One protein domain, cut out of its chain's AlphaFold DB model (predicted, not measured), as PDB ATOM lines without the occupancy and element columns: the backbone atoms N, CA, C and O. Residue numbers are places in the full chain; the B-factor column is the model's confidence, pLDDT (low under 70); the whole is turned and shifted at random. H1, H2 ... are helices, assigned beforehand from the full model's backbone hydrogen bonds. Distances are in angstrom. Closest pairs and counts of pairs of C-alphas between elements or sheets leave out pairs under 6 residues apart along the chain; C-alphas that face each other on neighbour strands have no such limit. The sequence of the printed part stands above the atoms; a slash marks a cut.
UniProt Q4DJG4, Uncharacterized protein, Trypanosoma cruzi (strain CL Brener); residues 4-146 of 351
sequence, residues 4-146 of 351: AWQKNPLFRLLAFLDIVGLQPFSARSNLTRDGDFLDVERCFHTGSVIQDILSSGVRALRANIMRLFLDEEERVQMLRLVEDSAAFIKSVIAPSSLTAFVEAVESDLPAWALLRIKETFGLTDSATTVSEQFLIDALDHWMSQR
ATOM      1  N   ALA A   4      19.672 -28.208  -8.770       75.32
ATOM      2  CA  ALA A   4      19.728 -27.728 -10.146       75.32
ATOM      3  C   ALA A   4      18.454 -26.971 -10.570       75.32
ATOM      4  O   ALA A   4      18.543 -25.981 -11.299       75.32
ATOM      5  N   TRP A   5      17.270 -27.383 -10.104       85.60
ATOM      6  CA  TRP A   5      16.008 -26.763 -10.523       85.60
ATOM      7  C   TRP A   5      15.728 -25.442  -9.822       85.60
ATOM      8  O   TRP A   5      15.124 -24.562 -10.423       85.60
ATOM      9  N   GLN A   6      16.214 -25.264  -8.592       86.52
ATOM     10  CA  GLN A   6      15.995 -24.044  -7.801       86.52
ATOM     11  C   GLN A   6      16.477 -22.773  -8.524       86.52
ATOM     12  O   GLN A   6      15.938 -21.683  -8.314       86.52
ATOM     13  N   LYS A   7      17.485 -22.918  -9.396       88.43
ATOM     14  CA  LYS A   7      18.029 -21.838 -10.228       88.43
ATOM     15  C   LYS A   7      17.428 -21.772 -11.632       88.43
ATOM     16  O   LYS A   7      17.693 -20.812 -12.346       88.43
ATOM     17  N   ASN A   8      16.647 -22.766 -12.055       93.91
ATOM     18  CA  ASN A   8      16.020 -22.739 -13.369       93.91
ATOM     19  C   ASN A   8      14.896 -21.683 -13.380       93.91
ATOM     20  O   ASN A   8      13.977 -21.765 -12.562       93.91
ATOM     21  N   PRO A   9      14.922 -20.705 -14.300       95.47
ATOM     22  CA  PRO A   9      14.013 -19.563 -14.235       95.47
ATOM     23  C   PRO A   9      12.549 -19.963 -14.497       95.47
ATOM     24  O   PRO A   9      11.640 -19.412 -13.874       95.47
ATOM     25  N   LEU A  10      12.296 -20.989 -15.323       97.32
ATOM     26  CA  LEU A  10      10.943 -21.518 -15.528       97.32
ATOM     27  C   LEU A  10      10.425 -22.243 -14.281       97.32
ATOM     28  O   LEU A  10       9.258 -22.082 -13.919       97.32
ATOM     29  N   PHE A  11      11.284 -23.008 -13.600       96.18
ATOM     30  CA  PHE A  11      10.919 -23.638 -12.331       96.18
ATOM     31  C   PHE A  11      10.524 -22.591 -11.292       96.18
ATOM     32  O   PHE A  11       9.482 -22.733 -10.658       96.18
ATOM     33  N   ARG A  12      11.319 -21.523 -11.148       96.35
ATOM     34  CA  ARG A  12      11.027 -20.435 -10.203       96.35
ATOM     35  C   ARG A  12       9.672 -19.799 -10.488       96.35
ATOM     36  O   ARG A  12       8.860 -19.659  -9.578       96.35
ATOM     37  N   LEU A  13       9.379 -19.499 -11.752       97.77
ATOM     38  CA  LEU A  13       8.074 -18.967 -12.132       97.77
ATOM     39  C   LEU A  13       6.931 -19.932 -11.778       97.77
ATOM     40  O   LEU A  13       5.937 -19.517 -11.185       97.77
ATOM     41  N   LEU A  14       7.066 -21.222 -12.087       97.02
ATOM     42  CA  LEU A  14       6.059 -22.233 -11.744       97.02
ATOM     43  C   LEU A  14       5.864 -22.372 -10.227       97.02
ATOM     44  O   LEU A  14       4.727 -22.406  -9.757       97.02
ATOM     45  N   ALA A  15       6.957 -22.395  -9.464       95.42
ATOM     46  CA  ALA A  15       6.937 -22.423  -8.006       95.42
ATOM     47  C   ALA A  15       6.223 -21.195  -7.431       95.42
ATOM     48  O   ALA A  15       5.398 -21.321  -6.527       95.42
ATOM     49  N   PHE A  16       6.478 -20.011  -7.993       96.95
ATOM     50  CA  PHE A  16       5.806 -18.781  -7.586       96.95
ATOM     51  C   PHE A  16       4.300 -18.851  -7.832       96.95
ATOM     52  O   PHE A  16       3.513 -18.538  -6.938       96.95
ATOM     53  N   LEU A  17       3.884 -19.308  -9.017       97.08
ATOM     54  CA  LEU A  17       2.468 -19.445  -9.354       97.08
ATOM     55  C   LEU A  17       1.737 -20.443  -8.445       97.08
ATOM     56  O   LEU A  17       0.552 -20.236  -8.162       97.08
ATOM     57  N   ASP A  18       2.420 -21.486  -7.975       95.08
ATOM     58  CA  ASP A  18       1.873 -22.421  -6.989       95.08
ATOM     59  C   ASP A  18       1.731 -21.776  -5.608       95.08
ATOM     60  O   ASP A  18       0.625 -21.760  -5.051       95.08
ATOM     61  N   ILE A  19       2.804 -21.148  -5.118       92.63
ATOM     62  CA  ILE A  19       2.863 -20.455  -3.821       92.63
ATOM     63  C   ILE A  19       1.764 -19.399  -3.707       92.63
ATOM     64  O   ILE A  19       1.002 -19.385  -2.738       92.63
ATOM     65  N   VAL A  20       1.622 -18.544  -4.723       93.64
ATOM     66  CA  VAL A  20       0.589 -17.496  -4.745       93.64
ATOM     67  C   VAL A  20      -0.799 -18.036  -5.107       93.64
ATOM     68  O   VAL A  20      -1.796 -17.311  -5.095       93.64
ATOM     69  N   GLY A  21      -0.892 -19.334  -5.400       92.16
ATOM     70  CA  GLY A  21      -2.137 -20.060  -5.568       92.16
ATOM     71  C   GLY A  21      -2.866 -19.803  -6.882       92.16
ATOM     72  O   GLY A  21      -4.085 -19.997  -6.924       92.16
ATOM     73  N   LEU A  22      -2.142 -19.392  -7.922       95.11
ATOM     74  CA  LEU A  22      -2.666 -19.175  -9.269       95.11
ATOM     75  C   LEU A  22      -2.639 -20.434 -10.134       95.11
ATOM     76  O   LEU A  22      -3.570 -20.648 -10.911       95.11
ATOM     77  N   GLN A  23      -1.610 -21.269  -9.997       94.58
ATOM     78  CA  GLN A  23      -1.491 -22.505 -10.762       94.58
ATOM     79  C   GLN A  23      -0.824 -23.598  -9.924       94.58
ATOM     80  O   GLN A  23       0.323 -23.418  -9.539       94.58
ATOM     81  N   PRO A  24      -1.495 -24.737  -9.677       92.46
ATOM     82  CA  PRO A  24      -0.892 -25.845  -8.948       92.46
ATOM     83  C   PRO A  24       0.341 -26.405  -9.663       92.46
ATOM     84  O   PRO A  24       0.249 -26.747 -10.846       92.46
ATOM     85  N   PHE A  25       1.451 -26.564  -8.945       93.03
ATOM     86  CA  PHE A  25       2.676 -27.157  -9.483       93.03
ATOM     87  C   PHE A  25       3.540 -27.809  -8.393       93.03
ATOM     88  O   PHE A  25       4.074 -27.131  -7.523       93.03
ATOM     89  N   SER A  26       3.750 -29.125  -8.494       90.26
ATOM     90  CA  SER A  26       4.592 -29.918  -7.589       90.26
ATOM     91  C   SER A  26       5.764 -30.529  -8.348       90.26
ATOM     92  O   SER A  26       5.556 -31.372  -9.216       90.26
ATOM     93  N   ALA A  27       6.999 -30.191  -7.977       89.79
ATOM     94  CA  ALA A  27       8.196 -30.768  -8.585       89.79
ATOM     95  C   ALA A  27       8.174 -32.308  -8.534       89.79
ATOM     96  O   ALA A  27       8.427 -32.964  -9.537       89.79
ATOM     97  N   ARG A  28       7.767 -32.890  -7.394       86.58
ATOM     98  CA  ARG A  28       7.684 -34.350  -7.193       86.58
ATOM     99  C   ARG A  28       6.624 -35.017  -8.076       86.58
ATOM    100  O   ARG A  28       6.780 -36.173  -8.442       86.58
ATOM    101  N   SER A  29       5.533 -34.315  -8.386       87.84
ATOM    102  CA  SER A  29       4.387 -34.888  -9.112       87.84
ATOM    103  C   SER A  29       4.342 -34.508 -10.590       87.84
ATOM    104  O   SER A  29       3.580 -35.111 -11.344       87.84
ATOM    105  N   ASN A  30       5.087 -33.480 -10.995       92.65
ATOM    106  CA  ASN A  30       5.047 -32.923 -12.342       92.65
ATOM    107  C   ASN A  30       6.361 -33.097 -13.102       92.65
ATOM    108  O   ASN A  30       6.322 -32.984 -14.326       92.65
ATOM    109  N   LEU A  31       7.481 -33.381 -12.426       92.22
ATOM    110  CA  LEU A  31       8.791 -33.526 -13.057       92.22
ATOM    111  C   LEU A  31       9.395 -34.921 -12.855       92.22
ATOM    112  O   LEU A  31       9.248 -35.535 -11.796       92.22
ATOM    113  N   THR A  32      10.125 -35.401 -13.862       91.44
ATOM    114  CA  THR A  32      11.130 -36.460 -13.698       91.44
ATOM    115  C   THR A  32      12.326 -35.920 -12.916       91.44
ATOM    116  O   THR A  32      12.473 -34.711 -12.766       91.44
ATOM    117  N   ARG A  33      13.231 -36.796 -12.461       87.56
ATOM    118  CA  ARG A  33      14.484 -36.386 -11.801       87.56
ATOM    119  C   ARG A  33      15.392 -35.524 -12.691       87.56
ATOM    120  O   ARG A  33      16.159 -34.729 -12.164       87.56
ATOM    121  N   ASP A  34      15.262 -35.636 -14.009       89.54
ATOM    122  CA  ASP A  34      16.046 -34.859 -14.972       89.54
ATOM    123  C   ASP A  34      15.384 -33.510 -15.323       89.54
ATOM    124  O   ASP A  34      15.970 -32.680 -16.016       89.54
ATOM    125  N   GLY A  35      14.185 -33.241 -14.789       92.10
ATOM    126  CA  GLY A  35      13.444 -31.998 -15.009       92.10
ATOM    127  C   GLY A  35      12.513 -32.031 -16.222       92.10
ATOM    128  O   GLY A  35      12.064 -30.969 -16.665       92.10
ATOM    129  N   ASP A  36      12.209 -33.214 -16.760       95.03
ATOM    130  CA  ASP A  36      11.203 -33.388 -17.810       95.03
ATOM    131  C   ASP A  36       9.798 -33.330 -17.230       95.03
ATOM    132  O   ASP A  36       9.527 -33.912 -16.180       95.03
ATOM    133  N   PHE A  37       8.879 -32.667 -17.926       95.49
ATOM    134  CA  PHE A  37       7.487 -32.640 -17.502       95.49
ATOM    135  C   PHE A  37       6.831 -33.997 -17.768       95.49
ATOM    136  O   PHE A  37       6.765 -34.457 -18.907       95.49
ATOM    137  N   LEU A  38       6.288 -34.613 -16.716       93.94
ATOM    138  CA  LEU A  38       5.566 -35.889 -16.808       93.94
ATOM    139  C   LEU A  38       4.302 -35.777 -17.673       93.94
ATOM    140  O   LEU A  38       3.928 -36.725 -18.357       93.94
ATOM    141  N   ASP A  39       3.647 -34.615 -17.630       93.71
ATOM    142  CA  ASP A  39       2.467 -34.290 -18.428       93.71
ATOM    143  C   ASP A  39       2.508 -32.804 -18.819       93.71
ATOM    144  O   ASP A  39       2.128 -31.913 -18.045       93.71
ATOM    145  N   VAL A  40       3.033 -32.544 -20.023       94.95
ATOM    146  CA  VAL A  40       3.172 -31.195 -20.596       94.95
ATOM    147  C   VAL A  40       1.802 -30.549 -20.781       94.95
ATOM    148  O   VAL A  40       1.624 -29.387 -20.419       94.95
ATOM    149  N   GLU A  41       0.809 -31.287 -21.287       93.15
ATOM    150  CA  GLU A  41      -0.529 -30.733 -21.514       93.15
ATOM    151  C   GLU A  41      -1.187 -30.333 -20.197       93.15
ATOM    152  O   GLU A  41      -1.792 -29.267 -20.116       93.15
ATOM    153  N   ARG A  42      -1.017 -31.113 -19.128       91.56
ATOM    154  CA  ARG A  42      -1.543 -30.735 -17.811       91.56
ATOM    155  C   ARG A  42      -0.925 -29.447 -17.272       91.56
ATOM    156  O   ARG A  42      -1.638 -28.678 -16.627       91.56
ATOM    157  N   CYS A  43       0.366 -29.215 -17.500       93.36
ATOM    158  CA  CYS A  43       1.055 -28.026 -16.986       93.36
ATOM    159  C   CYS A  43       0.828 -26.786 -17.865       93.36
ATOM    160  O   CYS A  43       0.681 -25.689 -17.328       93.36
ATOM    161  N   PHE A  44       0.762 -26.964 -19.187       95.86
ATOM    162  CA  PHE A  44       0.757 -25.890 -20.189       95.86
ATOM    163  C   PHE A  44      -0.506 -25.882 -21.068       95.86
ATOM    164  O   PHE A  44      -0.479 -25.386 -22.195       95.86
ATOM    165  N   HIS A  45      -1.636 -26.419 -20.591       93.93
ATOM    166  CA  HIS A  45      -2.881 -26.386 -21.364       93.93
ATOM    167  C   HIS A  45      -3.309 -24.947 -21.679       93.93
ATOM    168  O   HIS A  45      -3.044 -24.006 -20.925       93.93
ATOM    169  N   THR A  46      -4.077 -24.790 -22.756       92.29
ATOM    170  CA  THR A  46      -4.700 -23.513 -23.114       92.29
ATOM    171  C   THR A  46      -5.519 -22.953 -21.949       92.29
ATOM    172  O   THR A  46      -6.414 -23.630 -21.424       92.29
ATOM    173  N   GLY A  47      -5.223 -21.714 -21.551       90.58
ATOM    174  CA  GLY A  47      -5.869 -21.026 -20.429       90.58
ATOM    175  C   GLY A  47      -5.333 -21.413 -19.046       90.58
ATOM    176  O   GLY A  47      -5.988 -21.118 -18.045       90.58
ATOM    177  N   SER A  48      -4.199 -22.114 -18.981       95.63
ATOM    178  CA  SER A  48      -3.368 -22.148 -17.774       95.63
ATOM    179  C   SER A  48      -2.633 -20.813 -17.618       95.63
ATOM    180  O   SER A  48      -2.341 -20.130 -18.601       95.63
ATOM    181  N   VAL A  49      -2.326 -20.431 -16.378       96.87
ATOM    182  CA  VAL A  49      -1.694 -19.133 -16.090       96.87
ATOM    183  C   VAL A  49      -0.281 -19.078 -16.663       96.87
ATOM    184  O   VAL A  49       0.104 -18.057 -17.229       96.87
ATOM    185  N   ILE A  50       0.474 -20.177 -16.580       97.81
ATOM    186  CA  ILE A  50       1.815 -20.236 -17.171       97.81
ATOM    187  C   ILE A  50       1.758 -20.064 -18.690       97.81
ATOM    188  O   ILE A  50       2.566 -19.333 -19.250       97.81
ATOM    189  N   GLN A  51       0.774 -20.668 -19.361       96.26
ATOM    190  CA  GLN A  51       0.627 -20.548 -20.809       96.26
ATOM    191  C   GLN A  51       0.244 -19.119 -21.219       96.26
ATOM    192  O   GLN A  51       0.761 -18.618 -22.222       96.26
ATOM    193  N   ASP A  52      -0.587 -18.434 -20.427       96.88
ATOM    194  CA  ASP A  52      -0.911 -17.017 -20.627       96.88
ATOM    195  C   ASP A  52       0.316 -16.107 -20.426       96.88
ATOM    196  O   ASP A  52       0.515 -15.167 -21.207       96.88
ATOM    197  N   ILE A  53       1.163 -16.396 -19.429       98.33
ATOM    198  CA  ILE A  53       2.421 -15.668 -19.190       98.33
ATOM    199  C   ILE A  53       3.393 -15.900 -20.348       98.33
ATOM    200  O   ILE A  53       3.829 -14.936 -20.969       98.33
ATOM    201  N   LEU A  54       3.664 -17.149 -20.732       97.69
ATOM    202  CA  LEU A  54       4.576 -17.464 -21.840       97.69
ATOM    203  C   LEU A  54       4.094 -16.862 -23.169       97.69
ATOM    204  O   LEU A  54       4.880 -16.289 -23.924       97.69
ATOM    205  N   SER A  55       2.783 -16.893 -23.423       96.15
ATOM    206  CA  SER A  55       2.182 -16.211 -24.576       96.15
ATOM    207  C   SER A  55       2.364 -14.691 -24.511       96.15
ATOM    208  O   SER A  55       2.536 -14.038 -25.542       96.15
ATOM    209  N   SER A  56       2.329 -14.108 -23.311       97.09
ATOM    210  CA  SER A  56       2.636 -12.691 -23.090       97.09
ATOM    211  C   SER A  56       4.115 -12.393 -23.340       97.09
ATOM    212  O   SER A  56       4.404 -11.392 -23.989       97.09
ATOM    213  N   GLY A  57       5.027 -13.299 -22.975       97.01
ATOM    214  CA  GLY A  57       6.453 -13.225 -23.319       97.01
ATOM    215  C   GLY A  57       6.705 -13.184 -24.820       97.01
ATOM    216  O   GLY A  57       7.439 -12.331 -25.309       97.01
ATOM    217  N   VAL A  58       6.009 -14.022 -25.593       95.99
ATOM    218  CA  VAL A  58       6.091 -13.986 -27.064       95.99
ATOM    219  C   VAL A  58       5.638 -12.632 -27.621       95.99
ATOM    220  O   VAL A  58       6.275 -12.080 -28.524       95.99
ATOM    221  N   ARG A  59       4.549 -12.065 -27.088       96.33
ATOM    222  CA  ARG A  59       4.071 -10.734 -27.503       96.33
ATOM    223  C   ARG A  59       5.061  -9.636 -27.118       96.33
ATOM    224  O   ARG A  59       5.327  -8.769 -27.949       96.33
ATOM    225  N   ALA A  60       5.621  -9.700 -25.911       96.46
ATOM    226  CA  ALA A  60       6.625  -8.762 -25.425       96.46
ATOM    227  C   ALA A  60       7.894  -8.814 -26.285       96.46
ATOM    228  O   ALA A  60       8.340  -7.774 -26.765       96.46
ATOM    229  N   LEU A  61       8.394 -10.011 -26.608       95.67
ATOM    230  CA  LEU A  61       9.540 -10.206 -27.496       95.67
ATOM    231  C   LEU A  61       9.304  -9.570 -28.871       95.67
ATOM    232  O   LEU A  61      10.146  -8.819 -29.358       95.67
ATOM    233  N   ARG A  62       8.136  -9.796 -29.485       95.90
ATOM    234  CA  ARG A  62       7.786  -9.163 -30.772       95.90
ATOM    235  C   ARG A  62       7.698  -7.646 -30.672       95.90
ATOM    236  O   ARG A  62       8.184  -6.950 -31.561       95.90
ATOM    237  N   ALA A  63       7.086  -7.128 -29.609       95.76
ATOM    238  CA  ALA A  63       6.993  -5.692 -29.376       95.76
ATOM    239  C   ALA A  63       8.384  -5.067 -29.173       95.76
ATOM    240  O   ALA A  63       8.672  -4.013 -29.739       95.76
ATOM    241  N   ASN A  64       9.267  -5.742 -28.436       95.03
ATOM    242  CA  ASN A  64      10.648  -5.328 -28.226       95.03
ATOM    243  C   ASN A  64      11.455  -5.378 -29.525       95.03
ATOM    244  O   ASN A  64      12.146  -4.408 -29.825       95.03
ATOM    245  N   ILE A  65      11.291  -6.417 -30.350       95.09
ATOM    246  CA  ILE A  65      11.890  -6.465 -31.692       95.09
ATOM    247  C   ILE A  65      11.415  -5.268 -32.527       95.09
ATOM    248  O   ILE A  65      12.232  -4.539 -33.082       95.09
ATOM    249  N   MET A  66      10.106  -5.004 -32.560       95.21
ATOM    250  CA  MET A  66       9.545  -3.877 -33.313       95.21
ATOM    251  C   MET A  66      10.080  -2.515 -32.865       95.21
ATOM    252  O   MET A  66      10.284  -1.628 -33.696       95.21
ATOM    253  N   ARG A  67      10.268  -2.350 -31.554       95.77
ATOM    254  CA  ARG A  67      10.653  -1.088 -30.919       95.77
ATOM    255  C   ARG A  67      12.155  -0.826 -30.972       95.77
ATOM    256  O   ARG A  67      12.549   0.324 -31.139       95.77
ATOM    257  N   LEU A  68      12.973  -1.856 -30.769       93.79
ATOM    258  CA  LEU A  68      14.408  -1.705 -30.525       93.79
ATOM    259  C   LEU A  68      15.270  -1.972 -31.764       93.79
ATOM    260  O   LEU A  68      16.354  -1.403 -31.877       93.79
ATOM    261  N   PHE A  69      14.798  -2.786 -32.711       92.56
ATOM    262  CA  PHE A  69      15.531  -3.056 -33.946       92.56
ATOM    263  C   PHE A  69      15.204  -1.966 -34.971       92.56
ATOM    264  O   PHE A  69      14.133  -1.952 -35.584       92.56
ATOM    265  N   LEU A  70      16.123  -1.005 -35.090       90.57
ATOM    266  CA  LEU A  70      15.956   0.183 -35.931       90.57
ATOM    267  C   LEU A  70      16.141  -0.116 -37.420       90.57
ATOM    268  O   LEU A  70      15.478   0.510 -38.248       90.57
ATOM    269  N   ASP A  71      17.028  -1.057 -37.753       93.87
ATOM    270  CA  ASP A  71      17.218  -1.505 -39.128       93.87
ATOM    271  C   ASP A  71      16.018  -2.345 -39.579       93.87
ATOM    272  O   ASP A  71      15.607  -3.299 -38.915       93.87
ATOM    273  N   GLU A  72      15.411  -1.956 -40.701       94.57
ATOM    274  CA  GLU A  72      14.174  -2.577 -41.170       94.57
ATOM    275  C   GLU A  72      14.397  -4.013 -41.650       94.57
ATOM    276  O   GLU A  72      13.557  -4.877 -41.388       94.57
ATOM    277  N   GLU A  73      15.520  -4.280 -42.316       94.33
ATOM    278  CA  GLU A  73      15.835  -5.611 -42.825       94.33
ATOM    279  C   GLU A  73      16.106  -6.573 -41.666       94.33
ATOM    280  O   GLU A  73      15.502  -7.650 -41.605       94.33
ATOM    281  N   GLU A  74      16.922  -6.150 -40.701       93.83
ATOM    282  CA  GLU A  74      17.190  -6.890 -39.471       93.83
ATOM    283  C   GLU A  74      15.894  -7.170 -38.704       93.83
ATOM    284  O   GLU A  74      15.600  -8.319 -38.365       93.83
ATOM    285  N   ARG A  75      15.063  -6.144 -38.487       95.31
ATOM    286  CA  ARG A  75      13.784  -6.288 -37.782       95.31
ATOM    287  C   ARG A  75      12.865  -7.296 -38.469       95.31
ATOM    288  O   ARG A  75      12.271  -8.134 -37.794       95.31
ATOM    289  N   VAL A  76      12.739  -7.245 -39.798       96.02
ATOM    290  CA  VAL A  76      11.905  -8.197 -40.555       96.02
ATOM    291  C   VAL A  76      12.450  -9.621 -40.442       96.02
ATOM    292  O   VAL A  76      11.665 -10.556 -40.268       96.02
ATOM    293  N   GLN A  77      13.770  -9.806 -40.512       94.95
ATOM    294  CA  GLN A  77      14.386 -11.121 -40.322       94.95
ATOM    295  C   GLN A  77      14.134 -11.658 -38.908       94.95
ATOM    296  O   GLN A  77      13.720 -12.807 -38.766       94.95
ATOM    297  N   MET A  78      14.298 -10.820 -37.882       93.58
ATOM    298  CA  MET A  78      14.039 -11.181 -36.486       93.58
ATOM    299  C   MET A  78      12.577 -11.564 -36.247       93.58
ATOM    300  O   MET A  78      12.308 -12.590 -35.626       93.58
ATOM    301  N   LEU A  79      11.621 -10.798 -36.782       95.10
ATOM    302  CA  LEU A  79      10.194 -11.095 -36.622       95.10
ATOM    303  C   LEU A  79       9.803 -12.441 -37.229       95.10
ATOM    304  O   LEU A  79       9.026 -13.163 -36.608       95.10
ATOM    305  N   ARG A  80      10.372 -12.809 -38.385       94.51
ATOM    306  CA  ARG A  80      10.128 -14.118 -39.016       94.51
ATOM    307  C   ARG A  80      10.534 -15.286 -38.122       94.51
ATOM    308  O   ARG A  80       9.877 -16.321 -38.137       94.51
ATOM    309  N   LEU A  81      11.599 -15.125 -37.334       92.47
ATOM    310  CA  LEU A  81      12.070 -16.163 -36.412       92.47
ATOM    311  C   LEU A  81      11.105 -16.395 -35.241       92.47
ATOM    312  O   LEU A  81      11.104 -17.473 -34.651       92.47
ATOM    313  N   VAL A  82      10.270 -15.402 -34.925       93.03
ATOM    314  CA  VAL A  82       9.340 -15.429 -33.790       93.03
ATOM    315  C   VAL A  82       7.873 -15.340 -34.221       93.03
ATOM    316  O   VAL A  82       7.024 -14.984 -33.406       93.03
ATOM    317  N   GLU A  83       7.540 -15.643 -35.479       91.20
ATOM    318  CA  GLU A  83       6.152 -15.734 -35.966       91.20
ATOM    319  C   GLU A  83       5.361 -16.844 -35.248       91.20
ATOM    320  O   GLU A  83       5.937 -17.805 -34.753       91.20
ATOM    321  N   ASP A  84       4.024 -16.749 -35.195       84.42
ATOM    322  CA  ASP A  84       3.176 -17.702 -34.442       84.42
ATOM    323  C   ASP A  84       3.345 -19.163 -34.889       84.42
ATOM    324  O   ASP A  84       3.145 -20.094 -34.113       84.42
ATOM    325  N   SER A  85       3.706 -19.369 -36.155       82.96
ATOM    326  CA  SER A  85       3.942 -20.686 -36.745       82.96
ATOM    327  C   SER A  85       5.364 -21.211 -36.523       82.96
ATOM    328  O   SER A  85       5.613 -22.386 -36.815       82.96
ATOM    329  N   ALA A  86       6.285 -20.381 -36.023       87.11
ATOM    330  CA  ALA A  86       7.684 -20.738 -35.855       87.11
ATOM    331  C   ALA A  86       7.853 -21.852 -34.811       87.11
ATOM    332  O   ALA A  86       7.170 -21.888 -33.786       87.11
ATOM    333  N   ALA A  87       8.792 -22.767 -35.072       89.19
ATOM    334  CA  ALA A  87       9.098 -23.878 -34.168       89.19
ATOM    335  C   ALA A  87       9.494 -23.376 -32.772       89.19
ATOM    336  O   ALA A  87       8.972 -23.879 -31.783       89.19
ATOM    337  N   PHE A  88      10.298 -22.308 -32.726       91.74
ATOM    338  CA  PHE A  88      10.689 -21.598 -31.511       91.74
ATOM    339  C   PHE A  88       9.497 -21.300 -30.586       91.74
ATOM    340  O   PHE A  88       9.522 -21.632 -29.405       91.74
ATOM    341  N   ILE A  89       8.400 -20.753 -31.125       93.37
ATOM    342  CA  ILE A  89       7.222 -20.386 -30.325       93.37
ATOM    343  C   ILE A  89       6.559 -21.611 -29.693       93.37
ATOM    344  O   ILE A  89       6.123 -21.554 -28.544       93.37
ATOM    345  N   LYS A  90       6.510 -22.736 -30.412       91.01
ATOM    346  CA  LYS A  90       5.952 -23.982 -29.870       91.01
ATOM    347  C   LYS A  90       6.813 -24.522 -28.730       91.01
ATOM    348  O   LYS A  90       6.254 -24.893 -27.702       91.01
ATOM    349  N   SER A  91       8.136 -24.505 -28.899       93.42
ATOM    350  CA  SER A  91       9.093 -24.934 -27.872       93.42
ATOM    351  C   SER A  91       9.011 -24.073 -26.609       93.42
ATOM    352  O   SER A  91       9.100 -24.593 -25.503       93.42
ATOM    353  N   VAL A  92       8.790 -22.765 -26.763       95.47
ATOM    354  CA  VAL A  92       8.720 -21.818 -25.641       95.47
ATOM    355  C   VAL A  92       7.395 -21.900 -24.880       95.47
ATOM    356  O   VAL A  92       7.400 -21.797 -23.658       95.47
ATOM    357  N   ILE A  93       6.259 -22.069 -25.566       95.25
ATOM    358  CA  ILE A  93       4.928 -22.041 -24.925       95.25
ATOM    359  C   ILE A  93       4.600 -23.353 -24.193       95.25
ATOM    360  O   ILE A  93       3.872 -23.327 -23.199       95.25
ATOM    361  N   ALA A  94       5.107 -24.487 -24.676       94.92
ATOM    362  CA  ALA A  94       4.867 -25.805 -24.085       94.92
ATOM    363  C   ALA A  94       6.153 -26.656 -24.110       94.92
ATOM    364  O   ALA A  94       6.230 -27.640 -24.852       94.92
ATOM    365  N   PRO A  95       7.181 -26.269 -23.336       96.22
ATOM    366  CA  PRO A  95       8.453 -26.980 -23.304       96.22
ATOM    367  C   PRO A  95       8.281 -28.389 -22.724       96.22
ATOM    368  O   PRO A  95       7.510 -28.603 -21.789       96.22
ATOM    369  N   SER A  96       9.032 -29.360 -23.249       95.74
ATOM    370  CA  SER A  96       9.007 -30.746 -22.753       95.74
ATOM    371  C   SER A  96       9.722 -30.923 -21.413       95.74
ATOM    372  O   SER A  96       9.436 -31.868 -20.683       95.74
ATOM    373  N   SER A  97      10.632 -30.012 -21.069       95.94
ATOM    374  CA  SER A  97      11.383 -30.017 -19.815       95.94
ATOM    375  C   SER A  97      11.810 -28.609 -19.415       95.94
ATOM    376  O   SER A  97      11.782 -27.677 -20.224       95.94
ATOM    377  N   LEU A  98      12.234 -28.450 -18.161       96.32
ATOM    378  CA  LEU A  98      12.828 -27.203 -17.671       96.32
ATOM    379  C   LEU A  98      14.068 -26.797 -18.483       96.32
ATOM    380  O   LEU A  98      14.288 -25.611 -18.729       96.32
ATOM    381  N   THR A  99      14.867 -27.777 -18.906       94.98
ATOM    382  CA  THR A  99      16.064 -27.565 -19.728       94.98
ATOM    383  C   THR A  99      15.694 -27.246 -21.171       94.98
ATOM    384  O   THR A  99      16.243 -26.303 -21.728       94.98
ATOM    385  N   ALA A 100      14.704 -27.939 -21.746       95.66
ATOM    386  CA  ALA A 100      14.241 -27.687 -23.110       95.66
ATOM    387  C   ALA A 100      13.710 -26.257 -23.287       95.66
ATOM    388  O   ALA A 100      13.889 -25.662 -24.344       95.66
ATOM    389  N   PHE A 101      13.099 -25.673 -22.249       96.94
ATOM    390  CA  PHE A 101      12.747 -24.252 -22.261       96.94
ATOM    391  C   PHE A 101      13.982 -23.353 -22.406       96.94
ATOM    392  O   PHE A 101      14.007 -22.462 -23.254       96.94
ATOM    393  N   VAL A 102      15.007 -23.586 -21.580       95.48
ATOM    394  CA  VAL A 102      16.243 -22.794 -21.608       95.48
ATOM    395  C   VAL A 102      16.946 -22.964 -22.952       95.48
ATOM    396  O   VAL A 102      17.320 -21.969 -23.560       95.48
ATOM    397  N   GLU A 103      17.059 -24.192 -23.457       94.82
ATOM    398  CA  GLU A 103      17.641 -24.485 -24.772       94.82
ATOM    399  C   GLU A 103      16.877 -23.789 -25.902       94.82
ATOM    400  O   GLU A 103      17.493 -23.163 -26.767       94.82
ATOM    401  N   ALA A 104      15.543 -23.800 -25.857       94.24
ATOM    402  CA  ALA A 104      14.735 -23.113 -26.854       94.24
ATOM    403  C   ALA A 104      15.035 -21.607 -26.895       94.24
ATOM    404  O   ALA A 104      15.209 -21.032 -27.969       94.24
ATOM    405  N   VAL A 105      15.144 -20.955 -25.735       93.67
ATOM    406  CA  VAL A 105      15.388 -19.505 -25.676       93.67
ATOM    407  C   VAL A 105      16.852 -19.138 -25.938       93.67
ATOM    408  O   VAL A 105      17.125 -18.129 -26.586       93.67
ATOM    409  N   GLU A 106      17.796 -19.950 -25.472       92.09
ATOM    410  CA  GLU A 106      19.232 -19.659 -25.539       92.09
ATOM    411  C   GLU A 106      19.923 -20.222 -26.784       92.09
ATOM    412  O   GLU A 106      21.094 -19.910 -27.009       92.09
ATOM    413  N   SER A 107      19.285 -21.110 -27.554       89.20
ATOM    414  CA  SER A 107      19.979 -21.868 -28.609       89.20
ATOM    415  C   SER A 107      19.167 -22.174 -29.873       89.20
ATOM    416  O   SER A 107      19.792 -22.333 -30.921       89.20
ATOM    417  N   ASP A 108      17.828 -22.212 -29.846       88.76
ATOM    418  CA  ASP A 108      17.056 -22.526 -31.071       88.76
ATOM    419  C   ASP A 108      17.111 -21.406 -32.123       88.76
ATOM    420  O   ASP A 108      16.935 -21.647 -33.322       88.76
ATOM    421  N   LEU A 109      17.336 -20.162 -31.694       86.56
ATOM    422  CA  LEU A 109      17.489 -19.038 -32.611       86.56
ATOM    423  C   LEU A 109      18.887 -19.045 -33.254       86.56
ATOM    424  O   LEU A 109      19.875 -19.392 -32.604       86.56
ATOM    425  N   PRO A 110      19.022 -18.606 -34.523       87.81
ATOM    426  CA  PRO A 110      20.327 -18.447 -35.156       87.81
ATOM    427  C   PRO A 110      21.292 -17.633 -34.286       87.81
ATOM    428  O   PRO A 110      20.907 -16.614 -33.718       87.81
ATOM    429  N   ALA A 111      22.569 -18.026 -34.238       88.21
ATOM    430  CA  ALA A 111      23.563 -17.398 -33.359       88.21
ATOM    431  C   ALA A 111      23.658 -15.868 -33.519       88.21
ATOM    432  O   ALA A 111      23.819 -15.150 -32.535       88.21
ATOM    433  N   TRP A 112      23.512 -15.358 -34.750       90.77
ATOM    434  CA  TRP A 112      23.480 -13.916 -35.008       90.77
ATOM    435  C   TRP A 112      22.268 -13.244 -34.345       90.77
ATOM    436  O   TRP A 112      22.415 -12.178 -33.762       90.77
ATOM    437  N   ALA A 113      21.095 -13.880 -34.372       89.91
ATOM    438  CA  ALA A 113      19.870 -13.352 -33.782       89.91
ATOM    439  C   ALA A 113      19.984 -13.300 -32.255       89.91
ATOM    440  O   ALA A 113      19.648 -12.286 -31.649       89.91
ATOM    441  N   LEU A 114      20.531 -14.352 -31.637       89.92
ATOM    442  CA  LEU A 114      20.793 -14.388 -30.196       89.92
ATOM    443  C   LEU A 114      21.783 -13.307 -29.761       89.92
ATOM    444  O   LEU A 114      21.539 -12.624 -28.769       89.92
ATOM    445  N   LEU A 115      22.878 -13.124 -30.507       91.13
ATOM    446  CA  LEU A 115      23.845 -12.064 -30.225       91.13
ATOM    447  C   LEU A 115      23.171 -10.689 -30.276       91.13
ATOM    448  O   LEU A 115      23.337  -9.883 -29.365       91.13
ATOM    449  N   ARG A 116      22.352 -10.449 -31.302       92.34
ATOM    450  CA  ARG A 116      21.648  -9.177 -31.472       92.34
ATOM    451  C   ARG A 116      20.570  -8.952 -30.420       92.34
ATOM    452  O   ARG A 116      20.435  -7.823 -29.961       92.34
ATOM    453  N   ILE A 117      19.863  -9.991 -29.970       91.87
ATOM    454  CA  ILE A 117      18.972  -9.906 -28.801       91.87
ATOM    455  C   ILE A 117      19.777  -9.506 -27.566       91.87
ATOM    456  O   ILE A 117      19.411  -8.540 -26.902       91.87
ATOM    457  N   LYS A 118      20.898 -10.187 -27.291       92.72
ATOM    458  CA  LYS A 118      21.748  -9.883 -26.130       92.72
ATOM    459  C   LYS A 118      22.256  -8.446 -26.153       92.72
ATOM    460  O   LYS A 118      22.145  -7.754 -25.149       92.72
ATOM    461  N   GLU A 119      22.760  -7.972 -27.287       92.64
ATOM    462  CA  GLU A 119      23.227  -6.588 -27.436       92.64
ATOM    463  C   GLU A 119      22.088  -5.579 -27.262       92.64
ATOM    464  O   GLU A 119      22.203  -4.619 -26.504       92.64
ATOM    465  N   THR A 120      20.966  -5.810 -27.944       91.66
ATOM    466  CA  THR A 120      19.845  -4.864 -27.983       91.66
ATOM    467  C   THR A 120      19.123  -4.776 -26.640       91.66
ATOM    468  O   THR A 120      18.599  -3.718 -26.291       91.66
ATOM    469  N   PHE A 121      19.087  -5.875 -25.885       90.22
ATOM    470  CA  PHE A 121      18.439  -5.940 -24.572       90.22
ATOM    471  C   PHE A 121      19.430  -5.658 -23.428       90.22
ATOM    472  O   PHE A 121      19.037  -5.679 -22.269       90.22
ATOM    473  N   GLY A 122      20.703  -5.367 -23.732       90.58
ATOM    474  CA  GLY A 122      21.712  -5.029 -22.722       90.58
ATOM    475  C   GLY A 122      22.172  -6.213 -21.864       90.58
ATOM    476  O   GLY A 122      22.577  -6.023 -20.722       90.58
ATOM    477  N   LEU A 123      22.113  -7.434 -22.400       90.67
ATOM    478  CA  LEU A 123      22.445  -8.678 -21.696       90.67
ATOM    479  C   LEU A 123      23.892  -9.151 -21.914       90.67
ATOM    480  O   LEU A 123      24.292 -10.149 -21.324       90.67
ATOM    481  N   THR A 124      24.689  -8.490 -22.759       88.20
ATOM    482  CA  THR A 124      26.059  -8.939 -23.087       88.20
ATOM    483  C   THR A 124      26.987  -9.020 -21.880       88.20
ATOM    484  O   THR A 124      27.791  -9.944 -21.803       88.20
ATOM    485  N   ASP A 125      26.841  -8.089 -20.936       83.63
ATOM    486  CA  ASP A 125      27.632  -8.021 -19.702       83.63
ATOM    487  C   ASP A 125      26.777  -8.296 -18.450       83.63
ATOM    488  O   ASP A 125      27.214  -8.061 -17.322       83.63
ATOM    489  N   SER A 126      25.539  -8.768 -18.640       84.02
ATOM    490  CA  SER A 126      24.611  -9.066 -17.549       84.02
ATOM    491  C   SER A 126      24.785 -10.500 -17.053       84.02
ATOM    492  O   SER A 126      25.111 -11.409 -17.816       84.02
ATOM    493  N   ALA A 127      24.517 -10.718 -15.765       87.05
ATOM    494  CA  ALA A 127      24.357 -12.066 -15.224       87.05
ATOM    495  C   ALA A 127      23.015 -12.701 -15.639       87.05
ATOM    496  O   ALA A 127      22.888 -13.925 -15.625       87.05
ATOM    497  N   THR A 128      22.027 -11.879 -16.009       90.98
ATOM    498  CA  THR A 128      20.702 -12.315 -16.456       90.98
ATOM    499  C   THR A 128      20.802 -12.990 -17.821       90.98
ATOM    500  O   THR A 128      21.313 -12.423 -18.789       90.98
ATOM    501  N   THR A 129      20.296 -14.217 -17.899       92.70
ATOM    502  CA  THR A 129      20.243 -14.991 -19.146       92.70
ATOM    503  C   THR A 129      19.122 -14.483 -20.066       92.70
ATOM    504  O   THR A 129      18.205 -13.797 -19.616       92.70
ATOM    505  N   VAL A 130      19.145 -14.828 -21.356       93.83
ATOM    506  CA  VAL A 130      18.043 -14.501 -22.285       93.83
ATOM    507  C   VAL A 130      16.762 -15.214 -21.857       93.83
ATOM    508  O   VAL A 130      15.686 -14.631 -21.942       93.83
ATOM    509  N   SER A 131      16.870 -16.448 -21.361       95.62
ATOM    510  CA  SER A 131      15.730 -17.208 -20.837       95.62
ATOM    511  C   SER A 131      15.087 -16.543 -19.617       95.62
ATOM    512  O   SER A 131      13.861 -16.473 -19.533       95.62
ATOM    513  N   GLU A 132      15.896 -15.990 -18.712       95.91
ATOM    514  CA  GLU A 132      15.420 -15.219 -17.563       95.91
ATOM    515  C   GLU A 132      14.808 -13.888 -18.006       95.91
ATOM    516  O   GLU A 132      13.663 -13.615 -17.658       95.91
ATOM    517  N   GLN A 133      15.494 -13.117 -18.863       95.82
ATOM    518  CA  GLN A 133      14.957 -11.859 -19.392       95.82
ATOM    519  C   GLN A 133      13.638 -12.068 -20.144       95.82
ATOM    520  O   GLN A 133      12.713 -11.272 -20.005       95.82
ATOM    521  N   PHE A 134      13.516 -13.155 -20.912       97.22
ATOM    522  CA  PHE A 134      12.269 -13.505 -21.583       97.22
ATOM    523  C   PHE A 134      11.133 -13.712 -20.578       97.22
ATOM    524  O   PHE A 134      10.023 -13.241 -20.817       97.22
ATOM    525  N   LEU A 135      11.386 -14.404 -19.461       98.23
ATOM    526  CA  LEU A 135      10.367 -14.621 -18.434       98.23
ATOM    527  C   LEU A 135      10.063 -13.362 -17.615       98.23
ATOM    528  O   LEU A 135       8.906 -13.186 -17.235       98.23
ATOM    529  N   ILE A 136      11.046 -12.484 -17.391       97.41
ATOM    530  CA  ILE A 136      10.831 -11.155 -16.800       97.41
ATOM    531  C   ILE A 136       9.873 -10.358 -17.691       97.41
ATOM    532  O   ILE A 136       8.786  -9.996 -17.245       97.41
ATOM    533  N   ASP A 137      10.201 -10.206 -18.979       97.25
ATOM    534  CA  ASP A 137       9.360  -9.509 -19.960       97.25
ATOM    535  C   ASP A 137       7.959 -10.144 -20.064       97.25
ATOM    536  O   ASP A 137       6.948  -9.453 -20.229       97.25
ATOM    537  N   ALA A 138       7.885 -11.477 -19.977       98.22
ATOM    538  CA  ALA A 138       6.636 -12.225 -20.009       98.22
ATOM    539  C   ALA A 138       5.744 -11.912 -18.808       98.22
ATOM    540  O   ALA A 138       4.545 -11.655 -18.979       98.22
ATOM    541  N   LEU A 139       6.325 -11.951 -17.609       98.03
ATOM    542  CA  LEU A 139       5.620 -11.714 -16.360       98.03
ATOM    543  C   LEU A 139       5.192 -10.248 -16.258       98.03
ATOM    544  O   LEU A 139       4.023  -9.998 -15.968       98.03
ATOM    545  N   ASP A 140       6.062  -9.302 -16.615       96.95
ATOM    546  CA  ASP A 140       5.740  -7.871 -16.677       96.95
ATOM    547  C   ASP A 140       4.597  -7.580 -17.641       96.95
ATOM    548  O   ASP A 140       3.603  -6.932 -17.288       96.95
ATOM    549  N   HIS A 141       4.683  -8.097 -18.870       97.58
ATOM    550  CA  HIS A 141       3.638  -7.856 -19.854       97.58
ATOM    551  C   HIS A 141       2.303  -8.464 -19.416       97.58
ATOM    552  O   HIS A 141       1.255  -7.839 -19.597       97.58
ATOM    553  N   TRP A 142       2.324  -9.643 -18.794       97.96
ATOM    554  CA  TRP A 142       1.130 -10.270 -18.235       97.96
ATOM    555  C   TRP A 142       0.561  -9.476 -17.047       97.96
ATOM    556  O   TRP A 142      -0.650  -9.248 -16.992       97.96
ATOM    557  N   MET A 143       1.406  -8.978 -16.140       97.35
ATOM    558  CA  MET A 143       0.991  -8.123 -15.022       97.35
ATOM    559  C   MET A 143       0.397  -6.792 -15.486       97.35
ATOM    560  O   MET A 143      -0.578  -6.332 -14.891       97.35
ATOM    561  N   SER A 144       0.892  -6.216 -16.585       95.45
ATOM    562  CA  SER A 144       0.342  -4.978 -17.157       95.45
ATOM    563  C   SER A 144      -1.084  -5.123 -17.711       95.45
ATOM    564  O   SER A 144      -1.792  -4.132 -17.887       95.45
ATOM    565  N   GLN A 145      -1.518  -6.356 -17.991       95.46
ATOM    566  CA  GLN A 145      -2.870  -6.660 -18.472       95.46
ATOM    567  C   GLN A 145      -3.856  -6.900 -17.319       95.46
ATOM    568  O   GLN A 145      -5.062  -7.015 -17.551       95.46
ATOM    569  N   ARG A 146      -3.353  -6.990 -16.084       95.11
ATOM    570  CA  ARG A 146      -4.137  -7.230 -14.871       95.11
ATOM    571  C   ARG A 146      -4.490  -5.917 -14.186       95.11
ATOM    572  O   ARG A 146      -3.898  -4.866 -14.420       95.11
TER     573      ARG A 146
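AT A GLANCE: This is residues 4 to 146 of the 351 residues of an uncharacterized protein of Trypanosoma cruzi (strain CL Brener) (UniProt Q4DJG4). A long helix, H4, runs along the length of the domain, and the last helix, H9, crosses it as an X near the middle of both. Round this cross, H5 folds back beside the last turns of H4, the hairpin of H6 and H7 packs with H6 on H4 and H7 on H9, and H1 packs on the first turns of H9. The short helices H2 and H3 lie with their loops toward one end of the domain, H5 and H8 toward the other. The printed part has 143 residues with nine named helices, H1 to H9 in order, and no named strand: the class is all helix, with mostly crossed packing. It is compact, with a radius of gyration of the C-alphas of 15.0 A, and spans 46 by 31 by 28 A.

HOW THE PARTS SIT: H1, residues 9 to 19, touches H9, residues 130 to 144, through residues 131 to 135 of H9 alone; the closest C-alphas are those of Pro 9 and Glu 132, 5.7 A apart. H2, residues 27 to 30, touches no helix. H3, residues 40 to 44, only just touches H4, residues 49 to 68, and only at the corner, with C-alphas 44 and 51 closest at 5.4 A. H4 is the hub, touching five helices. H4 and H9 touch about perpendicular, at 77 degrees, and the C-alphas of Gly 57 and Ala 138 are closest at 3.5 A. H5, residues 72 to 81, forms a hairpin with H4, at a shallow tilt of 18 degrees, opposite ways; C-alphas 65 and 75 are closest at 6.4 A. H6, residues 87 to 93, touches H4 at a steep tilt of 51 degrees, with C-alphas 54 and 93 closest at 5.5 A. H7, residues 98 to 107, forms a hairpin with H6; C-alphas 92 and 101 are closest at 5.8 A. H7 also touches H9, where C-alphas 105 and 131 are closest at 5.4 A. H8, residues 111 to 120, touches no helix but is near H4 and H5. In H1, H3, H4, H5, H6, H8 and H9 every O i to N i+4 pair is within hydrogen-bond range, in H7 5 of 6, and H2 is too short for such a pair.

IN THESE COORDINATES: H1 begins at C-alpha 9, (14.013, -19.563, -14.235), and is 15.3 A long from first to last C-alpha. H4 begins at C-alpha 49, (-1.694, -19.133, -16.090), and is 27.8 A long. H5 measures 14.5 A, H7 and H8 14.1 A each. H9, 20.7 A, ends at C-alpha 144, (0.342, -4.978, -17.157).

THE WHOLE: The two C-alphas farthest apart are those of Arg 28 and Glu 72, at 47.0 A. The printed part has no cut, and no link is long. Its mean pLDDT is 93.3, and no printed residue is under 70.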